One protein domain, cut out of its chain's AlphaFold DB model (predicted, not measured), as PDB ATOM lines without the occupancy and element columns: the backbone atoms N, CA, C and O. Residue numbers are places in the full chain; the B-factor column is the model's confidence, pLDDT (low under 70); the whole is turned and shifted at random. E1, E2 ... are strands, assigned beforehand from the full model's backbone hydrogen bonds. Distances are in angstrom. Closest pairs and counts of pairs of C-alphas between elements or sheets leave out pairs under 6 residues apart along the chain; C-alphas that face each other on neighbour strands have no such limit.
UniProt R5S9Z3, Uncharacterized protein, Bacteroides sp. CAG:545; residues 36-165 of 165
ATOM      1  N   ALA A  36     -38.924  23.072  31.399       91.44
ATOM      2  CA  ALA A  36     -37.923  22.004  31.409       91.44
ATOM      3  C   ALA A  36     -37.669  21.353  30.033       91.44
ATOM      4  O   ALA A  36     -36.622  20.735  29.842       91.44
ATOM      5  N   ASP A  37     -38.581  21.486  29.068       89.94
ATOM      6  CA  ASP A  37     -38.397  20.967  27.709       89.94
ATOM      7  C   ASP A  37     -37.473  21.857  26.869       89.94
ATOM      8  O   ASP A  37     -36.906  21.376  25.890       89.94
ATOM      9  N   VAL A  38     -37.279  23.120  27.267       95.12
ATOM     10  CA  VAL A  38     -36.471  24.118  26.546       95.12
ATOM     11  C   VAL A  38     -35.209  24.545  27.289       95.12
ATOM     12  O   VAL A  38     -34.246  24.968  26.655       95.12
ATOM     13  N   LEU A  39     -35.142  24.392  28.609       97.69
ATOM     14  CA  LEU A  39     -33.928  24.709  29.364       97.69
ATOM     15  C   LEU A  39     -32.781  23.743  29.037       97.69
ATOM     16  O   LEU A  39     -32.990  22.537  28.859       97.69
ATOM     17  N   GLY A  40     -31.555  24.266  28.999       97.94
ATOM     18  CA  GLY A  40     -30.343  23.463  28.868       97.94
ATOM     19  C   GLY A  40     -29.254  24.089  28.004       97.94
ATOM     20  O   GLY A  40     -29.344  25.225  27.541       97.94
ATOM     21  N   THR A  41     -28.196  23.306  27.796       98.56
ATOM     22  CA  THR A  41     -27.132  23.612  26.834       98.56
ATOM     23  C   THR A  41     -27.364  22.806  25.569       98.56
ATOM     24  O   THR A  41     -27.640  21.610  25.632       98.56
ATOM     25  N   TYR A  42     -27.232  23.468  24.432       98.62
ATOM     26  CA  TYR A  42     -27.522  22.938  23.116       98.62
ATOM     27  C   TYR A  42     -26.304  23.054  22.216       98.62
ATOM     28  O   TYR A  42     -25.511  23.999  22.321       98.62
ATOM     29  N   THR A  43     -26.231  22.123  21.277       98.62
ATOM     30  CA  THR A  43     -25.416  22.242  20.077       98.62
ATOM     31  C   THR A  43     -26.327  22.670  18.929       98.62
ATOM     32  O   THR A  43     -27.262  21.952  18.570       98.62
ATOM     33  N   VAL A  44     -26.083  23.860  18.387       98.31
ATOM     34  CA  VAL A  44     -26.727  24.370  17.176       98.31
ATOM     35  C   VAL A  44     -25.922  23.923  15.979       98.31
ATOM     36  O   VAL A  44     -24.739  24.221  15.905       98.31
ATOM     37  N   THR A  45     -26.568  23.278  15.023       98.19
ATOM     38  CA  THR A  45     -26.012  22.973  13.707       98.19
ATOM     39  C   THR A  45     -26.748  23.765  12.637       98.19
ATOM     40  O   THR A  45     -27.934  24.056  12.799       98.19
ATOM     41  N   GLY A  46     -26.061  24.060  11.540       96.94
ATOM     42  CA  GLY A  46     -26.651  24.650  10.344       96.94
ATOM     43  C   GLY A  46     -25.609  24.814   9.245       96.94
ATOM     44  O   GLY A  46     -24.552  24.173   9.277       96.94
ATOM     45  N   VAL A  47     -25.887  25.701   8.296       97.19
ATOM     46  CA  VAL A  47     -24.975  26.043   7.196       97.19
ATOM     47  C   VAL A  47     -24.640  27.529   7.253       97.19
ATOM     48  O   VAL A  47     -25.539  28.367   7.308       97.19
ATOM     49  N   ALA A  48     -23.351  27.869   7.206       96.50
ATOM     50  CA  ALA A  48     -22.924  29.257   7.065       96.50
ATOM     51  C   ALA A  48     -23.221  29.739   5.643       96.50
ATOM     52  O   ALA A  48     -22.546  29.338   4.690       96.50
ATOM     53  N   VAL A  49     -24.220  30.609   5.493       94.31
ATOM     54  CA  VAL A  49     -24.839  30.956   4.199       94.31
ATOM     55  C   VAL A  49     -23.822  31.435   3.169       94.31
ATOM     56  O   VAL A  49     -23.836  31.000   2.022       94.31
ATOM     57  N   LYS A  50     -22.905  32.310   3.583       93.38
ATOM     58  CA  LYS A  50     -21.910  32.919   2.692       93.38
ATOM     59  C   LYS A  50     -20.859  31.929   2.185       93.38
ATOM     60  O   LYS A  50     -20.274  32.149   1.127       93.38
ATOM     61  N   TYR A  51     -20.605  30.862   2.939       94.50
ATOM     62  CA  TYR A  51     -19.493  29.942   2.699       94.50
ATOM     63  C   TYR A  51     -19.960  28.552   2.251       94.50
ATOM     64  O   TYR A  51     -19.162  27.793   1.709       94.50
ATOM     65  N   GLY A  52     -21.233  28.209   2.468       95.44
ATOM     66  CA  GLY A  52     -21.804  26.906   2.120       95.44
ATOM     67  C   GLY A  52     -21.225  25.741   2.928       95.44
ATOM     68  O   GLY A  52     -21.289  24.599   2.479       95.44
ATOM     69  N   VAL A  53     -20.632  26.016   4.094       96.12
ATOM     70  CA  VAL A  53     -20.009  25.003   4.958       96.12
ATOM     71  C   VAL A  53     -20.868  24.735   6.193       96.12
ATOM     72  O   VAL A  53     -21.528  25.657   6.684       96.12
ATOM     73  N   PRO A  54     -20.877  23.494   6.712       97.25
ATOM     74  CA  PRO A  54     -21.556  23.192   7.962       97.25
ATOM     75  C   PRO A  54     -20.889  23.926   9.127       97.25
ATOM     76  O   PRO A  54     -19.663  24.045   9.182       97.25
ATOM     77  N   VAL A  55     -21.705  24.373  10.075       97.50
ATOM     78  CA  VAL A  55     -21.262  25.057  11.294       97.50
ATOM     79  C   VAL A  55     -21.904  24.450  12.529       97.50
ATOM     80  O   VAL A  55     -22.965  23.825  12.455       97.50
ATOM     81  N   SER A  56     -21.238  24.631  13.668       97.50
ATOM     82  CA  SER A  56     -21.693  24.152  14.966       97.50
ATOM     83  C   SER A  56     -21.426  25.206  16.032       97.50
ATOM     84  O   SER A  56     -20.282  25.614  16.214       97.50
ATOM     85  N   TYR A  57     -22.457  25.608  16.770       98.06
ATOM     86  CA  TYR A  57     -22.361  26.645  17.792       98.06
ATOM     87  C   TYR A  57     -22.996  26.224  19.109       98.06
ATOM     88  O   TYR A  57     -23.922  25.416  19.161       98.06
ATOM     89  N   LYS A  58     -22.519  26.821  20.198       98.12
ATOM     90  CA  LYS A  58     -23.138  26.673  21.511       98.12
ATOM     91  C   LYS A  58     -24.376  27.567  21.612       98.12
ATOM     92  O   LYS A  58     -24.367  28.709  21.158       98.12
ATOM     93  N   LEU A  59     -25.420  27.052  22.252       98.50
ATOM     94  CA  LEU A  59     -26.577  27.822  22.702       98.50
ATOM     95  C   LEU A  59     -26.907  27.408  24.139       98.50
ATOM     96  O   LEU A  59     -26.901  26.219  24.456       98.50
ATOM     97  N   VAL A  60     -27.181  28.362  25.025       98.62
ATOM     98  CA  VAL A  60     -27.571  28.070  26.415       98.62
ATOM     99  C   VAL A  60     -28.854  28.805  26.745       98.62
ATOM    100  O   VAL A  60     -28.879  30.031  26.697       98.62
ATOM    101  N   ILE A  61     -29.887  28.048  27.110       98.50
ATOM    102  CA  ILE A  61     -31.200  28.553  27.514       98.50
ATOM    103  C   ILE A  61     -31.375  28.284  29.010       98.50
ATOM    104  O   ILE A  61     -31.297  27.138  29.462       98.50
ATOM    105  N   ALA A  62     -31.613  29.345  29.770       98.19
ATOM    106  CA  ALA A  62     -31.806  29.341  31.211       98.19
ATOM    107  C   ALA A  62     -33.164  29.953  31.584       98.19
ATOM    108  O   ALA A  62     -33.844  30.572  30.757       98.19
ATOM    109  N   GLU A  63     -33.556  29.773  32.846       97.12
ATOM    110  CA  GLU A  63     -34.692  30.502  33.407       97.12
ATOM    111  C   GLU A  63     -34.421  32.006  33.336       97.12
ATOM    112  O   GLU A  63     -33.288  32.458  33.529       97.12
ATOM    113  N   THR A  64     -35.463  32.779  33.035       97.19
ATOM    114  CA  THR A  64     -35.357  34.236  33.033       97.19
ATOM    115  C   THR A  64     -35.024  34.759  34.430       97.19
ATOM    116  O   THR A  64     -35.585  34.309  35.431       97.19
ATOM    117  N   ASP A  65     -34.127  35.740  34.504       96.44
ATOM    118  CA  ASP A  65     -33.877  36.508  35.726       96.44
ATOM    119  C   ASP A  65     -34.762  37.769  35.819       96.44
ATOM    120  O   ASP A  65     -34.742  38.465  36.835       96.44
ATOM    121  N   ASP A  66     -35.561  38.057  34.782       95.75
ATOM    122  CA  ASP A  66     -36.448  39.219  34.692       95.75
ATOM    123  C   ASP A  66     -37.677  38.905  33.818       95.75
ATOM    124  O   ASP A  66     -37.694  39.127  32.604       95.75
ATOM    125  N   ALA A  67     -38.748  38.424  34.455       92.88
ATOM    126  CA  ALA A  67     -39.988  38.023  33.783       92.88
ATOM    127  C   ALA A  67     -40.720  39.165  33.045       92.88
ATOM    128  O   ALA A  67     -41.683  38.913  32.329       92.88
ATOM    129  N   LYS A  68     -40.306  40.433  33.206       94.75
ATOM    130  CA  LYS A  68     -40.863  41.548  32.418       94.75
ATOM    131  C   LYS A  68     -40.208  41.688  31.045       94.75
ATOM    132  O   LYS A  68     -40.761  42.380  30.193       94.75
ATOM    133  N   LYS A  69     -39.023  41.103  30.849       94.56
ATOM    134  CA  LYS A  69     -38.253  41.192  29.600       94.56
ATOM    135  C   LYS A  69     -38.444  39.986  28.687       94.56
ATOM    136  O   LYS A  69     -38.296  40.141  27.479       94.56
ATOM    137  N   GLY A  70     -38.751  38.827  29.261       95.75
ATOM    138  CA  GLY A  70     -39.044  37.590  28.544       95.75
ATOM    139  C   GLY A  70     -39.190  36.415  29.507       95.75
ATOM    140  O   GLY A  70     -38.778  36.503  30.668       95.75
ATOM    141  N   ASP A  71     -39.764  35.321  29.015       96.69
ATOM    142  CA  ASP A  71     -40.020  34.092  29.780       96.69
ATOM    143  C   ASP A  71     -38.755  33.242  29.973       96.69
ATOM    144  O   ASP A  71     -38.629  32.493  30.945       96.69
ATOM    145  N   LEU A  72     -37.796  33.374  29.054       97.62
ATOM    146  CA  LEU A  72     -36.517  32.668  29.053       97.62
ATOM    147  C   LEU A  72     -35.354  33.643  28.877       97.62
ATOM    148  O   LEU A  72     -35.499  34.733  28.317       97.62
ATOM    149  N   LEU A  73     -34.172  33.198  29.297       98.38
ATOM    150  CA  LEU A  73     -32.917  33.901  29.076       98.38
ATOM    151  C   LEU A  73     -31.947  33.014  28.298       98.38
ATOM    152  O   LEU A  73     -31.529  31.960  28.776       98.38
ATOM    153  N   ILE A  74     -31.530  33.468  27.123       98.62
ATOM    154  CA  ILE A  74     -30.407  32.879  26.402       98.62
ATOM    155  C   ILE A  74     -29.122  33.564  26.885       98.62
ATOM    156  O   ILE A  74     -28.945  34.769  26.691       98.62
ATOM    157  N   THR A  75     -28.237  32.799  27.531       98.62
ATOM    158  CA  THR A  75     -26.984  33.314  28.127       98.62
ATOM    159  C   THR A  75     -25.762  33.160  27.221       98.62
ATOM    160  O   THR A  75     -24.739  33.824  27.395       98.62
ATOM    161  N   ASN A  76     -25.867  32.275  26.233       98.50
ATOM    162  CA  ASN A  76     -24.916  32.153  25.142       98.50
ATOM    163  C   ASN A  76     -25.713  31.912  23.862       98.50
ATOM    164  O   ASN A  76     -26.485  30.954  23.805       98.50
ATOM    165  N   TYR A  77     -25.556  32.791  22.878       98.25
ATOM    166  CA  TYR A  77     -26.257  32.744  21.604       98.25
ATOM    167  C   TYR A  77     -25.245  32.555  20.481       98.25
ATOM    168  O   TYR A  77     -24.441  33.442  20.209       98.25
ATOM    169  N   LEU A  78     -25.270  31.378  19.853       97.31
ATOM    170  CA  LEU A  78     -24.370  31.004  18.759       97.31
ATOM    171  C   LEU A  78     -22.877  31.183  19.098       97.31
ATOM    172  O   LEU A  78     -22.087  31.630  18.274       97.31
ATOM    173  N   GLY A  79     -22.486  30.835  20.326       96.56
ATOM    174  CA  GLY A  79     -21.116  30.975  20.823       96.56
ATOM    175  C   GLY A  79     -20.823  32.304  21.525       96.56
ATOM    176  O   GLY A  79     -19.884  32.357  22.319       96.56
ATOM    177  N   PHE A  80     -21.645  33.339  21.342       98.25
ATOM    178  CA  PHE A  80     -21.442  34.649  21.968       98.25
ATOM    179  C   PHE A  80     -22.150  34.742  23.318       98.25
ATOM    180  O   PHE A  80     -23.349  34.488  23.425       98.25
ATOM    181  N   GLU A  81     -21.424  35.135  24.361       98.25
ATOM    182  CA  GLU A  81     -22.012  35.369  25.682       98.25
ATOM    183  C   GLU A  81     -22.831  36.663  25.720       98.25
ATOM    184  O   GLU A  81     -22.499  37.658  25.066       98.25
ATOM    185  N   GLY A  82     -23.901  36.658  26.511       97.94
ATOM    186  CA  GLY A  82     -24.743  37.828  26.719       97.94
ATOM    187  C   GLY A  82     -26.048  37.492  27.429       97.94
ATOM    188  O   GLY A  82     -26.196  36.420  28.004       97.94
ATOM    189  N   LYS A  83     -26.997  38.424  27.412       98.31
ATOM    190  CA  LYS A  83     -28.347  38.257  27.943       98.31
ATOM    191  C   LYS A  83     -29.373  38.581  26.869       98.31
ATOM    192  O   LYS A  83     -29.714  39.743  26.661       98.31
ATOM    193  N   LEU A  84     -29.871  37.546  26.205       98.50
ATOM    194  CA  LEU A  84     -30.952  37.657  25.234       98.50
ATOM    195  C   LEU A  84     -32.247  37.132  25.858       98.50
ATOM    196  O   LEU A  84     -32.408  35.930  26.059       98.50
ATOM    197  N   TYR A  85     -33.159  38.044  26.181       98.38
ATOM    198  CA  TYR A  85     -34.480  37.709  26.710       98.38
ATOM    199  C   TYR A  85     -35.423  37.331  25.567       98.38
ATOM    200  O   TYR A  85     -35.498  38.051  24.567       98.38
ATOM    201  N   VAL A  86     -36.124  36.208  25.710       98.12
ATOM    202  CA  VAL A  86     -36.997  35.647  24.667       98.12
ATOM    203  C   VAL A  86     -38.322  35.186  25.267       98.12
ATOM    204  O   VAL A  86     -38.383  34.829  26.446       98.12
ATOM    205  N   ASP A  87     -39.375  35.200  24.456       97.31
ATOM    206  CA  ASP A  87     -40.727  34.840  24.893       97.31
ATOM    207  C   ASP A  87     -40.978  33.354  24.581       97.31
ATOM    208  O   ASP A  87     -40.611  32.876  23.503       97.31
ATOM    209  N   PHE A  88     -41.572  32.605  25.508       96.06
ATOM    210  CA  PHE A  88     -41.852  31.176  25.354       96.06
ATOM    211  C   PHE A  88     -43.354  30.935  25.379       96.06
ATOM    212  O   PHE A  88     -44.025  31.212  26.369       96.06
ATOM    213  N   ASP A  89     -43.867  30.362  24.296       92.50
ATOM    214  CA  ASP A  89     -45.258  29.955  24.189       92.50
ATOM    215  C   ASP A  89     -45.363  28.429  24.373       92.50
ATOM    216  O   ASP A  89     -45.089  27.673  23.429       92.50
ATOM    217  N   PRO A  90     -45.738  27.950  25.576       87.88
ATOM    218  CA  PRO A  90     -45.896  26.524  25.845       87.88
ATOM    219  C   PRO A  90     -47.112  25.907  25.146       87.88
ATOM    220  O   PRO A  90     -47.151  24.685  24.969       87.88
ATOM    221  N   ASP A  91     -48.095  26.720  24.748       84.06
ATOM    222  CA  ASP A  91     -49.287  26.231  24.063       84.06
ATOM    223  C   ASP A  91     -48.956  25.901  22.603       84.06
ATOM    224  O   ASP A  91     -49.321  24.831  22.111       84.06
ATOM    225  N   ASN A  92     -48.184  26.769  21.945       84.38
ATOM    226  CA  ASN A  92     -47.761  26.590  20.555       84.38
ATOM    227  C   ASN A  92     -46.430  25.839  20.398       84.38
ATOM    228  O   ASN A  92     -46.087  25.436  19.287       84.38
ATOM    229  N   GLY A  93     -45.667  25.649  21.479       90.31
ATOM    230  CA  GLY A  93     -44.348  25.021  21.410       90.31
ATOM    231  C   GLY A  93     -43.349  25.866  20.636       90.31
ATOM    232  O   GLY A  93     -42.626  25.344  19.785       90.31
ATOM    233  N   THR A  94     -43.322  27.172  20.907       94.75
ATOM    234  CA  THR A  94     -42.429  28.099  20.203       94.75
ATOM    235  C   THR A  94     -41.651  28.994  21.153       94.75
ATOM    236  O   THR A  94     -42.128  29.352  22.228       94.75
ATOM    237  N   VAL A  95     -40.445  29.372  20.736       97.25
ATOM    238  CA  VAL A  95     -39.654  30.439  21.355       97.25
ATOM    239  C   VAL A  95     -39.582  31.600  20.374       97.25
ATOM    240  O   VAL A  95     -39.104  31.434  19.252       97.25
ATOM    241  N   LYS A  96     -40.049  32.778  20.781       97.75
ATOM    242  CA  LYS A  96     -39.988  33.991  19.969       97.75
ATOM    243  C   LYS A  96     -38.720  34.770  20.264       97.75
ATOM    244  O   LYS A  96     -38.497  35.200  21.396       97.75
ATOM    245  N   ILE A  97     -37.934  35.022  19.225       98.00
ATOM    246  CA  ILE A  97     -36.756  35.885  19.293       98.00
ATOM    247  C   ILE A  97     -37.041  37.150  18.489       98.00
ATOM    248  O   ILE A  97     -37.429  37.084  17.324       98.00
ATOM    249  N   LYS A  98     -36.864  38.308  19.129       97.44
ATOM    250  CA  LYS A  98     -37.092  39.616  18.509       97.44
ATOM    251  C   LYS A  98     -35.892  40.041  17.669       97.44
ATOM    252  O   LYS A  98     -34.746  39.854  18.086       97.44
ATOM    253  N   GLU A  99     -36.153  40.624  16.504       96.88
ATOM    254  CA  GLU A  99     -35.095  41.192  15.660       96.88
ATOM    255  C   GLU A  99     -34.556  42.502  16.258       96.88
ATOM    256  O   GLU A  99     -35.281  43.255  16.910       96.88
ATOM    257  N   GLY A 100     -33.272  42.794  16.043       95.81
ATOM    258  CA  GLY A 100     -32.650  44.056  16.449       95.81
ATOM    259  C   GLY A 100     -32.316  44.136  17.938       95.81
ATOM    260  O   GLY A 100     -31.823  45.165  18.399       95.81
ATOM    261  N   VAL A 101     -32.566  43.072  18.705       96.25
ATOM    262  CA  VAL A 101     -32.285  43.048  20.142       96.25
ATOM    263  C   VAL A 101     -30.800  42.824  20.386       96.25
ATOM    264  O   VAL A 101     -30.227  41.805  19.997       96.25
ATOM    265  N   THR A 102     -30.187  43.783  21.075       97.31
ATOM    266  CA  THR A 102     -28.830  43.675  21.610       97.31
ATOM    267  C   THR A 102     -28.819  42.708  22.785       97.31
ATOM    268  O   THR A 102     -29.660  42.821  23.680       97.31
ATOM    269  N   PHE A 103     -27.847  41.806  22.828       97.44
ATOM    270  CA  PHE A 103     -27.696  40.864  23.942       97.44
ATOM    271  C   PHE A 103     -26.359  41.002  24.672       97.44
ATOM    272  O   PHE A 103     -26.188  40.452  25.754       97.44
ATOM    273  N   ASN A 104     -25.423  41.771  24.131       97.25
ATOM    274  CA  ASN A 104     -24.232  42.245  24.828       97.25
ATOM    275  C   ASN A 104     -23.813  43.601  24.227       97.25
ATOM    276  O   ASN A 104     -24.487  44.105  23.332       97.25
ATOM    277  N   ASP A 105     -22.693  44.166  24.679       96.38
ATOM    278  CA  ASP A 105     -22.233  45.506  24.274       96.38
ATOM    279  C   ASP A 105     -21.771  45.623  22.807       96.38
ATOM    280  O   ASP A 105     -21.373  46.703  22.371       96.38
ATOM    281  N   LYS A 106     -21.746  44.516  22.056       96.62
ATOM    282  CA  LYS A 106     -21.199  44.450  20.693       96.62
ATOM    283  C   LYS A 106     -22.121  43.774  19.695       96.62
ATOM    284  O   LYS A 106     -21.934  43.970  18.499       96.62
ATOM    285  N   ASN A 107     -23.056  42.951  20.158       98.38
ATOM    286  CA  ASN A 107     -23.812  42.036  19.323       98.38
ATOM    287  C   ASN A 107     -25.321  42.196  19.479       98.38
ATOM    288  O   ASN A 107     -25.849  42.388  20.579       98.38
ATOM    289  N   LEU A 108     -26.007  42.043  18.350       97.75
ATOM    290  CA  LEU A 108     -27.459  41.995  18.270       97.75
ATOM    291  C   LEU A 108     -27.922  40.881  17.332       97.75
ATOM    292  O   LEU A 108     -27.171  40.430  16.463       97.75
ATOM    293  N   VAL A 109     -29.160  40.443  17.532       97.62
ATOM    294  CA  VAL A 109     -29.809  39.426  16.700       97.62
ATOM    295  C   VAL A 109     -30.417  40.069  15.454       97.62
ATOM    296  O   VAL A 109     -31.058  41.115  15.550       97.62
ATOM    297  N   SER A 110     -30.270  39.429  14.296       97.56
ATOM    298  CA  SER A 110     -31.009  39.776  13.079       97.56
ATOM    299  C   SER A 110     -31.511  38.536  12.347       97.56
ATOM    300  O   SER A 110     -30.965  37.442  12.491       97.56
ATOM    301  N   PHE A 111     -32.559  38.739  11.556       97.00
ATOM    302  CA  PHE A 111     -33.171  37.762  10.670       97.00
ATOM    303  C   PHE A 111     -33.311  38.345   9.262       97.00
ATOM    304  O   PHE A 111     -34.326  38.171   8.604       97.00
ATOM    305  N   ASN A 112     -32.301  39.095   8.808       90.00
ATOM    306  CA  ASN A 112     -32.276  39.718   7.481       90.00
ATOM    307  C   ASN A 112     -33.456  40.685   7.214       90.00
ATOM    308  O   ASN A 112     -33.846  40.887   6.065       90.00
ATOM    309  N   GLY A 113     -34.013  41.308   8.258       88.19
ATOM    310  CA  GLY A 113     -35.160  42.210   8.135       88.19
ATOM    311  C   GLY A 113     -36.519  41.508   8.053       88.19
ATOM    312  O   GLY A 113     -37.518  42.184   7.800       88.19
ATOM    313  N   ASP A 114     -36.578  40.192   8.282       89.62
ATOM    314  CA  ASP A 114     -37.826  39.419   8.308       89.62
ATOM    315  C   ASP A 114     -38.657  39.666   9.585       89.62
ATOM    316  O   ASP A 114     -39.771  39.152   9.722       89.62
ATOM    317  N   GLY A 115     -38.146  40.467  10.525       94.75
ATOM    318  CA  GLY A 115     -38.773  40.755  11.808       94.75
ATOM    319  C   GLY A 115     -38.585  39.628  12.821       94.75
ATOM    320  O   GLY A 115     -37.782  38.714  12.636       94.75
ATOM    321  N   ASP A 116     -39.333  39.703  13.923       97.19
ATOM    322  CA  ASP A 116     -39.319  38.687  14.979       97.19
ATOM    323  C   ASP A 116     -39.591  37.282  14.427       97.19
ATOM    324  O   ASP A 116     -40.563  37.074  13.699       97.19
ATOM    325  N   GLN A 117     -38.813  36.298  14.874       97.56
ATOM    326  CA  GLN A 117     -38.932  34.916  14.415       97.56
ATOM    327  C   GLN A 117     -39.420  33.981  15.516       97.56
ATOM    328  O   GLN A 117     -39.088  34.137  16.695       97.56
ATOM    329  N   LEU A 118     -40.198  32.978  15.105       96.25
ATOM    330  CA  LEU A 118     -40.669  31.889  15.955       96.25
ATOM    331  C   LEU A 118     -39.832  30.639  15.695       96.25
ATOM    332  O   LEU A 118     -39.831  30.087  14.598       96.25
ATOM    333  N   PHE A 119     -39.154  30.171  16.732       97.12
ATOM    334  CA  PHE A 119     -38.398  28.930  16.721       97.12
ATOM    335  C   PHE A 119     -39.308  27.821  17.231       97.12
ATOM    336  O   PHE A 119     -39.862  27.927  18.324       97.12
ATOM    337  N   SER A 120     -39.475  26.767  16.442       95.75
ATOM    338  CA  SER A 120     -40.366  25.651  16.764       95.75
ATOM    339  C   SER A 120     -39.677  24.627  17.658       95.75
ATOM    340  O   SER A 120     -38.479  24.380  17.512       95.75
ATOM    341  N   ILE A 121     -40.443  23.983  18.537       94.38
ATOM    342  CA  ILE A 121     -39.984  22.900  19.412       94.38
ATOM    343  C   ILE A 121     -40.630  21.589  18.940       94.38
ATOM    344  O   ILE A 121     -41.648  21.164  19.488       94.38
ATOM    345  N   PRO A 122     -40.091  20.906  17.913       90.88
ATOM    346  CA  PRO A 122     -40.703  19.678  17.394       90.88
ATOM    347  C   PRO A 122     -40.706  18.527  18.415       90.88
ATOM    348  O   PRO A 122     -41.507  17.602  18.314       90.88
ATOM    349  N   SER A 123     -39.811  18.575  19.404       90.62
ATOM    350  CA  SER A 123     -39.746  17.650  20.537       90.62
ATOM    351  C   SER A 123     -38.963  18.290  21.689       90.62
ATOM    352  O   SER A 123     -38.148  19.177  21.425       90.62
ATOM    353  N   PRO A 124     -39.121  17.831  22.947       92.00
ATOM    354  CA  PRO A 124     -38.314  18.318  24.066       92.00
ATOM    355  C   PRO A 124     -36.810  18.289  23.766       92.00
ATOM    356  O   PRO A 124     -36.289  17.290  23.267       92.00
ATOM    357  N   GLY A 125     -36.111  19.380  24.074       94.75
ATOM    358  CA  GLY A 125     -34.678  19.527  23.819       94.75
ATOM    359  C   GLY A 125     -34.296  19.736  22.350       94.75
ATOM    360  O   GLY A 125     -33.118  19.602  22.024       94.75
ATOM    361  N   VAL A 126     -35.236  20.063  21.459       96.50
ATOM    362  CA  VAL A 126     -34.946  20.413  20.061       96.50
ATOM    363  C   VAL A 126     -35.596  21.747  19.717       96.50
ATOM    364  O   VAL A 126     -36.792  21.904  19.935       96.50
ATOM    365  N   LEU A 127     -34.827  22.685  19.157       97.12
ATOM    366  CA  LEU A 127     -35.350  23.927  18.576       97.12
ATOM    367  C   LEU A 127     -34.954  24.006  17.100       97.12
ATOM    368  O   LEU A 127     -33.800  23.747  16.756       97.12
ATOM    369  N   THR A 128     -35.883  24.390  16.233       97.19
ATOM    370  CA  THR A 128     -35.642  24.549  14.790       97.19
ATOM    371  C   THR A 128     -36.172  25.878  14.282       97.19
ATOM    372  O   THR A 128     -37.172  26.386  14.792       97.19
ATOM    373  N   SER A 129     -35.528  26.423  13.254       95.25
ATOM    374  CA  SER A 129     -36.025  27.584  12.522       95.25
ATOM    375  C   SER A 129     -35.587  27.506  11.065       95.25
ATOM    376  O   SER A 129     -34.444  27.146  10.785       95.25
ATOM    377  N   ASP A 130     -36.495  27.879  10.169       90.94
ATOM    378  CA  ASP A 130     -36.210  28.029   8.739       90.94
ATOM    379  C   ASP A 130     -35.686  29.441   8.411       90.94
ATOM    380  O   ASP A 130     -35.302  29.718   7.275       90.94
ATOM    381  N   ALA A 131     -35.668  30.348   9.395       93.62
ATOM    382  CA  ALA A 131     -35.147  31.697   9.224       93.62
ATOM    383  C   ALA A 131     -33.616  31.705   9.116       93.62
ATOM    384  O   ALA A 131     -32.921  30.874   9.709       93.62
ATOM    385  N   TYR A 132     -33.082  32.722   8.441       95.31
ATOM    386  CA  TYR A 132     -31.664  33.047   8.545       95.31
ATOM    387  C   TYR A 132     -31.375  33.624   9.924       95.31
ATOM    388  O   TYR A 132     -31.850  34.702  10.256       95.31
ATOM    389  N   VAL A 133     -30.575  32.926  10.723       97.81
ATOM    390  CA  VAL A 133     -30.214  33.360  12.072       97.81
ATOM    391  C   VAL A 133     -28.879  34.086  12.027       97.81
ATOM    392  O   VAL A 133     -27.850  33.485  11.709       97.81
ATOM    393  N   ILE A 134     -28.896  35.384  12.325       98.06
ATOM    394  CA  ILE A 134     -27.753  36.275  12.124       98.06
ATOM    395  C   ILE A 134     -27.327  36.903  13.447       98.06
ATOM    396  O   ILE A 134     -28.156  37.400  14.213       98.06
ATOM    397  N   VAL A 135     -26.017  36.948  13.676       98.38
ATOM    398  CA  VAL A 135     -25.420  37.799  14.710       98.38
ATOM    399  C   VAL A 135     -24.703  38.958  14.030       98.38
ATOM    400  O   VAL A 135     -23.752  38.763  13.272       98.38
ATOM    401  N   LEU A 136     -25.157  40.178  14.303       98.06
ATOM    402  CA  LEU A 136     -24.540  41.403  13.795       98.06
ATOM    403  C   LEU A 136     -23.665  42.054  14.863       98.06
ATOM    404  O   LEU A 136     -23.862  41.841  16.062       98.06
ATOM    405  N   THR A 137     -22.707  42.863  14.422       98.31
ATOM    406  CA  THR A 137     -21.956  43.791  15.269       98.31
ATOM    407  C   THR A 137     -22.522  45.200  15.166       98.31
ATOM    408  O   THR A 137     -23.034  45.607  14.118       98.31
ATOM    409  N   TYR A 138     -22.435  45.963  16.254       96.81
ATOM    410  CA  TYR A 138     -22.885  47.351  16.285       96.81
ATOM    411  C   TYR A 138     -21.965  48.243  17.126       96.81
ATOM    412  O   TYR A 138     -21.275  47.779  18.033       96.81
ATOM    413  N   GLU A 139     -21.977  49.542  16.827       95.06
ATOM    414  CA  GLU A 139     -21.335  50.592  17.615       95.06
ATOM    415  C   GLU A 139     -22.308  51.762  17.801       95.06
ATOM    416  O   GLU A 139     -22.787  52.377  16.841       95.06
ATOM    417  N   GLY A 140     -22.631  52.073  19.058       90.06
ATOM    418  CA  GLY A 140     -23.663  53.055  19.378       90.06
ATOM    419  C   GLY A 140     -25.025  52.617  18.835       90.06
ATOM    420  O   GLY A 140     -25.575  51.622  19.291       90.06
ATOM    421  N   ALA A 141     -25.563  53.361  17.869       87.44
ATOM    422  CA  ALA A 141     -26.836  53.047  17.212       87.44
ATOM    423  C   ALA A 141     -26.671  52.408  15.820       87.44
ATOM    424  O   ALA A 141     -27.669  52.131  15.158       87.44
ATOM    425  N   ASN A 142     -25.434  52.206  15.349       93.12
ATOM    426  CA  ASN A 142     -25.163  51.790  13.976       93.12
ATOM    427  C   ASN A 142     -24.698  50.337  13.920       93.12
ATOM    428  O   ASN A 142     -23.769  49.956  14.631       93.12
ATOM    429  N   VAL A 143     -25.286  49.554  13.018       95.75
ATOM    430  CA  VAL A 143     -24.751  48.242  12.631       95.75
ATOM    431  C   VAL A 143     -23.436  48.451  11.879       95.75
ATOM    432  O   VAL A 143     -23.372  49.266  10.957       95.75
ATOM    433  N   THR A 144     -22.396  47.717  12.264       96.69
ATOM    434  CA  THR A 144     -21.050  47.833  11.680       96.69
ATOM    435  C   THR A 144     -20.648  46.622  10.842       96.69
ATOM    436  O   THR A 144     -19.747  46.738  10.012       96.69
ATOM    437  N   GLY A 145     -21.328  45.482  10.990       96.94
ATOM    438  CA  GLY A 145     -21.086  44.293  10.176       96.94
ATOM    439  C   GLY A 145     -21.694  43.019  10.758       96.94
ATOM    440  O   GLY A 145     -22.613  43.066  11.575       96.94
ATOM    441  N   PHE A 146     -21.166  41.877  10.320       97.38
ATOM    442  CA  PHE A 146     -21.476  40.563  10.880       97.38
ATOM    443  C   PHE A 146     -20.502  40.235  12.011       97.38
ATOM    444  O   PHE A 146     -19.320  40.577  11.944       97.38
ATOM    445  N   ALA A 147     -20.986  39.549  13.043       97.94
ATOM    446  CA  ALA A 147     -20.095  38.927  14.009       97.94
ATOM    447  C   ALA A 147     -19.407  37.721  13.364       97.94
ATOM    448  O   ALA A 147     -20.025  36.996  12.583       97.94
ATOM    449  N   THR A 148     -18.142  37.502  13.708       97.69
ATOM    450  CA  THR A 148     -17.356  36.371  13.210       97.69
ATOM    451  C   THR A 148     -17.125  35.352  14.314       97.69
ATOM    452  O   THR A 148     -16.828  35.737  15.448       97.69
ATOM    453  N   ASP A 149     -17.226  34.069  13.987       94.88
ATOM    454  CA  ASP A 149     -16.887  32.989  14.913       94.88
ATOM    455  C   ASP A 149     -15.365  32.807  15.092       94.88
ATOM    456  O   ASP A 149     -14.550  33.548  14.536       94.88
ATOM    457  N   GLU A 150     -14.967  31.810  15.886       92.31
ATOM    458  CA  GLU A 150     -13.558  31.490  16.165       92.31
ATOM    459  C   GLU A 150     -12.742  31.099  14.920       92.31
ATOM    460  O   GLU A 150     -11.516  31.201  14.933       92.31
ATOM    461  N   ASN A 151     -13.412  30.700  13.836       91.69
ATOM    462  CA  ASN A 151     -12.800  30.366  12.552       91.69
ATOM    463  C   ASN A 151     -12.807  31.558  11.578       91.69
ATOM    464  O   ASN A 151     -12.359  31.425  10.437       91.69
ATOM    465  N   GLY A 152     -13.297  32.724  12.012       93.94
ATOM    466  CA  GLY A 152     -13.390  33.933  11.199       93.94
ATOM    467  C   GLY A 152     -14.546  33.921  10.196       93.94
ATOM    468  O   GLY A 152     -14.499  34.678   9.223       93.94
ATOM    469  N   LEU A 153     -15.558  33.069  10.388       96.00
ATOM    470  CA  LEU A 153     -16.736  33.016   9.523       96.00
ATOM    471  C   LEU A 153     -17.826  33.955  10.040       96.00
ATOM    472  O   LEU A 153     -18.141  33.940  11.228       96.00
ATOM    473  N   ASP A 154     -18.432  34.732   9.138       97.50
ATOM    474  CA  ASP A 154     -19.636  35.514   9.436       97.50
ATOM    475  C   ASP A 154     -20.752  34.590   9.962       97.50
ATOM    476  O   ASP A 154     -21.132  33.617   9.298       97.50
ATOM    477  N   VAL A 155     -21.317  34.912  11.128       97.50
ATOM    478  CA  VAL A 155     -22.379  34.121  11.765       97.50
ATOM    479  C   VAL A 155     -23.730  34.472  11.144       97.50
ATOM    480  O   VAL A 155     -24.521  35.251  11.676       97.50
ATOM    481  N   VAL A 156     -23.954  33.886   9.967       97.12
ATOM    482  CA  VAL A 156     -25.197  33.902   9.186       97.12
ATOM    483  C   VAL A 156     -25.582  32.446   8.933       97.12
ATOM    484  O   VAL A 156     -25.003  31.790   8.062       97.12
ATOM    485  N   VAL A 157     -26.520  31.923   9.717       97.19
ATOM    486  CA  VAL A 157     -26.830  30.490   9.776       97.19
ATOM    487  C   VAL A 157     -28.173  30.201   9.117       97.19
ATOM    488  O   VAL A 157     -29.188  30.772   9.506       97.19
ATOM    489  N   ALA A 158     -28.181  29.296   8.142       96.62
ATOM    490  CA  ALA A 158     -29.388  28.661   7.614       96.62
ATOM    491  C   ALA A 158     -29.563  27.253   8.194       96.62
ATOM    492  O   ALA A 158     -28.620  26.694   8.763       96.62
ATOM    493  N   ASP A 159     -30.755  26.680   8.011       95.56
ATOM    494  CA  ASP A 159     -31.117  25.337   8.481       95.56
ATOM    495  C   ASP A 159     -30.857  25.166   9.987       95.56
ATOM    496  O   ASP A 159     -30.263  24.181  10.438       95.56
ATOM    497  N   PHE A 160     -31.259  26.171  10.775       97.88
ATOM    498  CA  PHE A 160     -30.976  26.216  12.204       97.88
ATOM    499  C   PHE A 160     -31.626  25.027  12.912       97.88
ATOM    500  O   PHE A 160     -32.853  24.863  12.930       97.88
ATOM    501  N   ARG A 161     -30.796  24.239  13.594       98.38
ATOM    502  CA  ARG A 161     -31.246  23.170  14.482       98.38
ATOM    503  C   ARG A 161     -30.410  23.133  15.750       98.38
ATOM    504  O   ARG A 161     -29.246  22.759  15.710       98.38
ATOM    505  N   ALA A 162     -31.024  23.434  16.887       98.38
ATOM    506  CA  ALA A 162     -30.447  23.226  18.208       98.38
ATOM    507  C   ALA A 162     -30.885  21.869  18.768       98.38
ATOM    508  O   ALA A 162     -32.080  21.578  18.816       98.38
ATOM    509  N   THR A 163     -29.936  21.062  19.237       98.44
ATOM    510  CA  THR A 163     -30.205  19.807  19.959       98.44
ATOM    511  C   THR A 163     -29.558  19.871  21.336       98.44
ATOM    512  O   THR A 163     -28.379  20.214  21.443       98.44
ATOM    513  N   ARG A 164     -30.332  19.597  22.389       97.75
ATOM    514  CA  ARG A 164     -29.864  19.620  23.779       97.75
ATOM    515  C   ARG A 164     -28.859  18.493  24.019       97.75
ATOM    516  O   ARG A 164     -29.079  17.377  23.550       97.75
ATOM    517  N   ASN A 165     -27.787  18.814  24.740       93.19
ATOM    518  CA  ASN A 165     -26.739  17.869  25.132       93.19
ATOM    519  C   ASN A 165     -27.178  16.946  26.275       93.19
ATOM    520  O   ASN A 165     -28.024  17.378  27.094       93.19
TER     521      ASN A 165
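This is residues 36 to 165 of the 165 residues of an uncharacterized protein of Bacteroides sp. CAG:545 (UniProt R5S9Z3). This is a closed barrel of eight strands, E1, E2, E3, E4, E5, E7, E8 and E11, ringed in that order and back to E1, with a small antiparallel set of three strands, E6, E9 and E10, joined to it where E9 pairs with one end of E11. You have 130 residues here with eleven named strands, E1 to E11 in order along the chain, and no named helix: all strand, with 76 residues in the strands and antiparallel pairing throughout. The whole is compact, with a radius of gyration of the C-alphas of 13.6 A, and rounded, spanning 36 by 32 by 24 A.

Find C-alpha 40 at (-30.343, 23.463, 28.868); from there E1, residues 40 to 48, runs 23.7 A. Next comes E2, residues 53 to 63, the longest strand at 32.5 A, ending at C-alpha 63, (-34.692, 30.502, 33.407). E3 takes residues 72 to 77, and E4, residues 80 to 89, runs 24.4 A and bends by 68 degrees at residue 83. Read on through E5, residues 94 to 97, E6, residues 107 to 110, E7, residues 117 to 123, and E8, residues 126 to 129. E9, residues 133 to 139, runs 20.2 A, and E10 takes residues 142 to 146. E11, residues 156 to 164, bends by 80 degrees at residue 159 and ends at C-alpha 164, (-29.864, 19.620, 23.779).

Begin with the meander E1 to E5, each strand the antiparallel neighbour of the one before. In the hairpin E1 and E2, look for N 44 and O 57, 2.8 A apart; in E2 and E3, N 62 and O 73, 2.8 A; in E3 and E4, N 74 and O 84, 2.8 A; in E4 and E5, N 96 and O 87, 2.8 A. The ring goes on from E5 to E7, with N 119 and O 95 at 2.8 A, then to E8, with N 120 and O 128 at 2.9 A, and to E11, with N 162 and O 127 at 2.8 A. It closes between E11 and E1, where N 45 and O 161 are 2.8 A apart. Not in the ring, E9 pairs with E11 by N 133 and O 157, 2.8 A. E6 lies on one side of E9, with N 110 and O 134 at 2.9 A, and E10 on the other side, with N 137 and O 145 at 2.9 A. Across the ring, E2 and E7 are apart.

The two C-alphas farthest apart, those of Ser 123 and Gly 140, are 38.9 A from each other. You will find no cut between residues 36 and 165, the chain's last residue, and no long link. The mean pLDDT of the printed part is 95.9, and no printed residue is under 70.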